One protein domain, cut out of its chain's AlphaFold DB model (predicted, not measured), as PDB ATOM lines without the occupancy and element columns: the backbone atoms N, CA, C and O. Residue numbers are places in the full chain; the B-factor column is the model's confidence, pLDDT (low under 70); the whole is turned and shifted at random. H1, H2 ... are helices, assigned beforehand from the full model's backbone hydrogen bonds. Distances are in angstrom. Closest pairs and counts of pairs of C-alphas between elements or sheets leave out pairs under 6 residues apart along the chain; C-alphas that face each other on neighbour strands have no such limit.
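This is residues 157 to 206 of the 327 residues of an uncharacterized protein of Ooceraea biroi (UniProt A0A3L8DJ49). A short helical hairpin, H1 and H2, packs by H1 on the side of one long helix, H3, which crosses it. The two ends of the long axis stick out from this small body: residues 176 to 181 of the loop between H2 and H3, and residues 200 to 206, of which 200 to 204 belong to H3. The printed part has 50 residues with three named helices, H1, H2 and H3 in chain order, and no named strand; the class is all helix. It is only just loose, close to compact, with a radius of gyration of the C-alphas of 11.8 A, and it spans 41 by 20 by 16 A.

H1 is residues 158 to 165 and begins at C-alpha 158 (17.396, 146.516, 19.993). H2 is residues 168 to 175. H3, residues 186 to 204, is 26.1 A long, from C-alpha 186 (18.828, 162.065, 4.325) to C-alpha 204 (30.430, 140.003, 12.147).

H1 and H2 form a helical hairpin over a tight link of 2 residues. They touch, with the closest C-alphas, those of His 164 and Gln 171, 4.7 A apart, and run opposite ways at a steep tilt of 41 degrees. H3 touches H1 with residues 192 to 196 alone; the closest C-alphas are those of Leu 163 and Ile 192, 7.1 A apart. Their lines are only just about perpendicular, at 70.1 degrees. H2 and H3 are close but not clearly touching, with the closest C-alphas, those of Leu 170 and Ile 192, 7.8 A apart. In H1, H2 and H3 every O i to N i+4 pair is within hydrogen-bond range.

The two C-alphas farthest apart, those of Lys 180 and Pro 206, are 41.2 A apart. Without the stretches that stand free, the body spans 22 by 21 by 16 A. The printed part has no cut, and the link from H2 to H3, 10 residues, is short. The mean pLDDT of the printed part is 74.2; residues 176 to 186 and residue 206 are under 70.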
ATOM      1  N   ASN A 157      13.013 147.937  21.294       71.06
ATOM      2  CA  ASN A 157      13.645 147.426  20.078       71.06
ATOM      3  C   ASN A 157      15.176 147.598  20.174       71.06
ATOM      4  O   ASN A 157      15.662 148.685  20.496       71.06
ATOM      5  N   SER A 158      15.931 146.533  19.899       72.62
ATOM      6  CA  SER A 158      17.396 146.516  19.993       72.62
ATOM      7  C   SER A 158      18.057 147.614  19.152       72.62
ATOM      8  O   SER A 158      19.053 148.200  19.579       72.62
ATOM      9  N   LEU A 159      17.460 147.969  18.012       78.00
ATOM     10  CA  LEU A 159      17.895 149.085  17.176       78.00
ATOM     11  C   LEU A 159      17.683 150.439  17.869       78.00
ATOM     12  O   LEU A 159      18.558 151.297  17.814       78.00
ATOM     13  N   PHE A 160      16.574 150.633  18.585       78.44
ATOM     14  CA  PHE A 160      16.355 151.861  19.355       78.44
ATOM     15  C   PHE A 160      17.313 151.969  20.533       78.44
ATOM     16  O   PHE A 160      17.832 153.051  20.785       78.44
ATOM     17  N   ASN A 161      17.627 150.855  21.193       79.12
ATOM     18  CA  ASN A 161      18.652 150.827  22.235       79.12
ATOM     19  C   ASN A 161      20.040 151.173  21.679       79.12
ATOM     20  O   ASN A 161      20.791 151.913  22.315       79.12
ATOM     21  N   LEU A 162      20.378 150.676  20.487       80.69
ATOM     22  CA  LEU A 162      21.629 151.008  19.809       80.69
ATOM     23  C   LEU A 162      21.695 152.502  19.472       80.69
ATOM     24  O   LEU A 162      22.658 153.172  19.834       80.69
ATOM     25  N   LEU A 163      20.671 153.033  18.809       82.75
ATOM     26  CA  LEU A 163      20.639 154.432  18.385       82.75
ATOM     27  C   LEU A 163      20.606 155.396  19.581       82.75
ATOM     28  O   LEU A 163      21.284 156.418  19.554       82.75
ATOM     29  N   HIS A 164      19.911 155.034  20.662       79.75
ATOM     30  CA  HIS A 164      19.898 155.789  21.915       79.75
ATOM     31  C   HIS A 164      21.294 155.964  22.522       79.75
ATOM     32  O   HIS A 164      21.624 157.030  23.028       79.75
ATOM     33  N   LYS A 165      22.124 154.918  22.460       81.31
ATOM     34  CA  LYS A 165      23.487 154.923  23.009       81.31
ATOM     35  C   LYS A 165      24.499 155.672  22.136       81.31
ATOM     36  O   LYS A 165      25.605 155.915  22.595       81.31
ATOM     37  N   ASN A 166      24.151 156.006  20.890       79.00
ATOM     38  CA  ASN A 166      25.082 156.582  19.909       79.00
ATOM     39  C   ASN A 166      24.906 158.098  19.690       79.00
ATOM     40  O   ASN A 166      25.536 158.649  18.792       79.00
ATOM     41  N   GLY A 167      24.082 158.780  20.494       78.19
ATOM     42  CA  GLY A 167      24.076 160.246  20.554       78.19
ATOM     43  C   GLY A 167      22.717 160.876  20.854       78.19
ATOM     44  O   GLY A 167      21.660 160.323  20.540       78.19
ATOM     45  N   SER A 168      22.758 162.089  21.409       76.75
ATOM     46  CA  SER A 168      21.574 162.876  21.787       76.75
ATOM     47  C   SER A 168      20.679 163.215  20.587       76.75
ATOM     48  O   SER A 168      19.457 163.245  20.716       76.75
ATOM     49  N   HIS A 169      21.259 163.409  19.396       78.25
ATOM     50  CA  HIS A 169      20.518 163.641  18.147       78.25
ATOM     51  C   HIS A 169      19.642 162.440  17.758       78.25
ATOM     52  O   HIS A 169      18.446 162.585  17.508       78.25
ATOM     53  N   LEU A 170      20.205 161.230  17.799       78.12
ATOM     54  CA  LEU A 170      19.478 159.988  17.523       78.12
ATOM     55  C   LEU A 170      18.460 159.673  18.627       78.12
ATOM     56  O   LEU A 170      17.348 159.231  18.345       78.12
ATOM     57  N   GLN A 171      18.795 159.970  19.883       78.56
ATOM     58  CA  GLN A 171      17.859 159.885  21.000       78.56
ATOM     59  C   GLN A 171      16.653 160.816  20.799       78.56
ATOM     60  O   GLN A 171      15.516 160.367  20.960       78.56
ATOM     61  N   LYS A 172      16.876 162.073  20.392       75.94
ATOM     62  CA  LYS A 172      15.823 163.056  20.075       75.94
ATOM     63  C   LYS A 172      14.948 162.627  18.897       75.94
ATOM     64  O   LYS A 172      13.769 162.978  18.881       75.94
ATOM     65  N   LEU A 173      15.501 161.880  17.939       72.81
ATOM     66  CA  LEU A 173      14.752 161.300  16.821       72.81
ATOM     67  C   LEU A 173      13.792 160.193  17.298       72.81
ATOM     68  O   LEU A 173      12.659 160.128  16.840       72.81
ATOM     69  N   ILE A 174      14.219 159.363  18.255       74.44
ATOM     70  CA  ILE A 174      13.437 158.229  18.785       74.44
ATOM     71  C   ILE A 174      12.384 158.675  19.807       74.44
ATOM     72  O   ILE A 174      11.284 158.134  19.836       74.44
ATOM     73  N   HIS A 175      12.714 159.645  20.665       71.50
ATOM     74  CA  HIS A 175      11.845 160.071  21.774       71.50
ATOM     75  C   HIS A 175      10.774 161.083  21.348       71.50
ATOM     76  O   HIS A 175       9.897 161.427  22.140       71.50
ATOM     77  N   ASN A 176      10.811 161.565  20.103       66.06
ATOM     78  CA  ASN A 176       9.824 162.515  19.614       66.06
ATOM     79  C   ASN A 176       8.539 161.823  19.152       66.06
ATOM     80  O   ASN A 176       8.314 161.586  17.970       66.06
ATOM     81  N   ILE A 177       7.655 161.565  20.107       55.66
ATOM     82  CA  ILE A 177       6.333 160.965  19.866       55.66
ATOM     83  C   ILE A 177       5.358 161.975  19.227       55.66
ATOM     84  O   ILE A 177       4.330 161.596  18.673       55.66
ATOM     85  N   HIS A 178       5.690 163.270  19.255       49.12
ATOM     86  CA  HIS A 178       4.824 164.357  18.782       49.12
ATOM     87  C   HIS A 178       5.217 164.953  17.425       49.12
ATOM     88  O   HIS A 178       4.588 165.912  16.976       49.12
ATOM     89  N   ARG A 179       6.241 164.428  16.746       54.88
ATOM     90  CA  ARG A 179       6.674 164.996  15.464       54.88
ATOM     91  C   ARG A 179       5.819 164.473  14.312       54.88
ATOM     92  O   ARG A 179       5.903 163.304  13.957       54.88
ATOM     93  N   LYS A 180       5.048 165.377  13.702       51.72
ATOM     94  CA  LYS A 180       4.443 165.181  12.374       51.72
ATOM     95  C   LYS A 180       5.439 165.443  11.227       51.72
ATOM     96  O   LYS A 180       5.265 164.870  10.162       51.72
ATOM     97  N   ASP A 181       6.507 166.216  11.482       53.97
ATOM     98  CA  ASP A 181       7.324 166.841  10.422       53.97
ATOM     99  C   ASP A 181       8.820 166.490  10.401       53.97
ATOM    100  O   ASP A 181       9.542 167.007   9.556       53.97
ATOM    101  N   LEU A 182       9.328 165.606  11.272       57.69
ATOM    102  CA  LEU A 182      10.689 165.077  11.076       57.69
ATOM    103  C   LEU A 182      10.640 163.622  10.675       57.69
ATOM    104  O   LEU A 182      10.983 162.711  11.425       57.69
ATOM    105  N   VAL A 183      10.225 163.459   9.422       59.94
ATOM    106  CA  VAL A 183      10.756 162.399   8.575       59.94
ATOM    107  C   VAL A 183      12.282 162.497   8.671       59.94
ATOM    108  O   VAL A 183      12.808 163.603   8.520       59.94
ATOM    109  N   PRO A 184      12.995 161.399   8.975       61.69
ATOM    110  CA  PRO A 184      14.447 161.433   9.048       61.69
ATOM    111  C   PRO A 184      14.980 162.027   7.746       61.69
ATOM    112  O   PRO A 184      14.693 161.531   6.653       61.69
ATOM    113  N   VAL A 185      15.715 163.129   7.866       65.44
ATOM    114  CA  VAL A 185      16.331 163.786   6.714       65.44
ATOM    115  C   VAL A 185      17.408 162.839   6.179       65.44
ATOM    116  O   VAL A 185      17.911 161.989   6.914       65.44
ATOM    117  N   GLY A 186      17.796 162.942   4.904       65.19
ATOM    118  CA  GLY A 186      18.828 162.065   4.325       65.19
ATOM    119  C   GLY A 186      20.108 161.963   5.178       65.19
ATOM    120  O   GLY A 186      20.729 160.901   5.239       65.19
ATOM    121  N   SER A 187      20.452 163.023   5.915       74.00
ATOM    122  CA  SER A 187      21.520 163.045   6.923       74.00
ATOM    123  C   SER A 187      21.271 162.109   8.112       74.00
ATOM    124  O   SER A 187      22.184 161.391   8.519       74.00
ATOM    125  N   ASP A 188      20.049 162.073   8.642       76.06
ATOM    126  CA  ASP A 188      19.647 161.205   9.754       76.06
ATOM    127  C   ASP A 188      19.659 159.743   9.316       76.06
ATOM    128  O   ASP A 188      20.175 158.884  10.028       76.06
ATOM    129  N   ILE A 189      19.166 159.462   8.105       78.56
ATOM    130  CA  ILE A 189      19.190 158.120   7.509       78.56
ATOM    131  C   ILE A 189      20.637 157.648   7.329       78.56
ATOM    132  O   ILE A 189      20.964 156.509   7.663       78.56
ATOM    133  N   ASN A 190      21.526 158.526   6.857       79.75
ATOM    134  CA  ASN A 190      22.947 158.220   6.719       79.75
ATOM    135  C   ASN A 190      23.600 157.951   8.085       79.75
ATOM    136  O   ASN A 190      24.364 156.998   8.233       79.75
ATOM    137  N   LEU A 191      23.269 158.738   9.113       83.25
ATOM    138  CA  LEU A 191      23.792 158.543  10.465       83.25
ATOM    139  C   LEU A 191      23.306 157.221  11.083       83.25
ATOM    140  O   LEU A 191      24.118 156.448  11.596       83.25
ATOM    141  N   ILE A 192      22.011 156.917  10.967       84.38
ATOM    142  CA  ILE A 192      21.421 155.635  11.384       84.38
ATOM    143  C   ILE A 192      22.096 154.478  10.640       84.38
ATOM    144  O   ILE A 192      22.475 153.480  11.257       84.38
ATOM    145  N   GLY A 193      22.292 154.622   9.327       83.06
ATOM    146  CA  GLY A 193      22.968 153.643   8.480       83.06
ATOM    147  C   GLY A 193      24.405 153.378   8.925       83.06
ATOM    148  O   GLY A 193      24.786 152.222   9.088       83.06
ATOM    149  N   LYS A 194      25.184 154.427   9.215       86.06
ATOM    150  CA  LYS A 194      26.564 154.311   9.717       86.06
ATOM    151  C   LYS A 194      26.634 153.595  11.064       86.06
ATOM    152  O   LYS A 194      27.442 152.680  11.224       86.06
ATOM    153  N   VAL A 195      25.786 153.979  12.018       86.38
ATOM    154  CA  VAL A 195      25.747 153.354  13.352       86.38
ATOM    155  C   VAL A 195      25.360 151.879  13.246       86.38
ATOM    156  O   VAL A 195      26.004 151.017  13.845       86.38
ATOM    157  N   THR A 196      24.358 151.572  12.422       84.75
ATOM    158  CA  THR A 196      23.897 150.196  12.204       84.75
ATOM    159  C   THR A 196      24.964 149.359  11.500       84.75
ATOM    160  O   THR A 196      25.261 148.253  11.945       84.75
ATOM    161  N   ALA A 197      25.608 149.888  10.457       83.50
ATOM    162  CA  ALA A 197      26.675 149.200   9.735       83.50
ATOM    163  C   ALA A 197      27.887 148.911  10.633       83.50
ATOM    164  O   ALA A 197      28.408 147.800  10.609       83.50
ATOM    165  N   LYS A 198      28.297 149.867  11.479       86.50
ATOM    166  CA  LYS A 198      29.370 149.657  12.464       86.50
ATOM    167  C   LYS A 198      29.000 148.569  13.471       86.50
ATOM    168  O   LYS A 198      29.828 147.724  13.792       86.50
ATOM    169  N   HIS A 199      27.759 148.560  13.954       83.81
ATOM    170  CA  HIS A 199      27.298 147.529  14.877       83.81
ATOM    171  C   HIS A 199      27.276 146.140  14.227       83.81
ATOM    172  O   HIS A 199      27.790 145.187  14.806       83.81
ATOM    173  N   LEU A 200      26.764 146.032  12.998       83.94
ATOM    174  CA  LEU A 200      26.788 144.785  12.232       83.94
ATOM    175  C   LEU A 200      28.216 144.316  11.950       83.94
ATOM    176  O   LEU A 200      28.496 143.126  12.062       83.94
ATOM    177  N   LEU A 201      29.133 145.239  11.650       83.62
ATOM    178  CA  LEU A 201      30.546 144.920  11.475       83.62
ATOM    179  C   LEU A 201      31.165 144.403  12.777       83.62
ATOM    180  O   LEU A 201      31.885 143.410  12.746       83.62
ATOM    181  N   ASN A 202      30.848 145.011  13.920       79.62
ATOM    182  CA  ASN A 202      31.315 144.542  15.225       79.62
ATOM    183  C   ASN A 202      30.763 143.155  15.586       79.62
ATOM    184  O   ASN A 202      31.464 142.379  16.223       79.62
ATOM    185  N   LEU A 203      29.534 142.830  15.175       79.12
ATOM    186  CA  LEU A 203      28.955 141.495  15.358       79.12
ATOM    187  C   LEU A 203      29.561 140.459  14.405       79.12
ATOM    188  O   LEU A 203      29.760 139.308  14.782       79.12
ATOM    189  N   ALA A 204      29.835 140.862  13.164       74.50
ATOM    190  CA  ALA A 204      30.430 140.003  12.147       74.50
ATOM    191  C   ALA A 204      31.932 139.782  12.372       74.50
ATOM    192  O   ALA A 204      32.489 138.785  11.913       74.50
ATOM    193  N   THR A 205      32.594 140.705  13.073       73.12
ATOM    194  CA  THR A 205      33.994 140.561  13.452       73.12
ATOM    195  C   THR A 205      34.058 139.618  14.649       73.12
ATOM    196  O   THR A 205      33.540 139.955  15.715       73.12
ATOM    197  N   PRO A 206      34.677 138.431  14.517       59.47
ATOM    198  CA  PRO A 206      34.831 137.545  15.655       59.47
ATOM    199  C   PRO A 206      35.606 138.292  16.747       59.47
ATOM    200  O   PRO A 206      36.593 138.966  16.430       59.47
TER     201      PRO A 206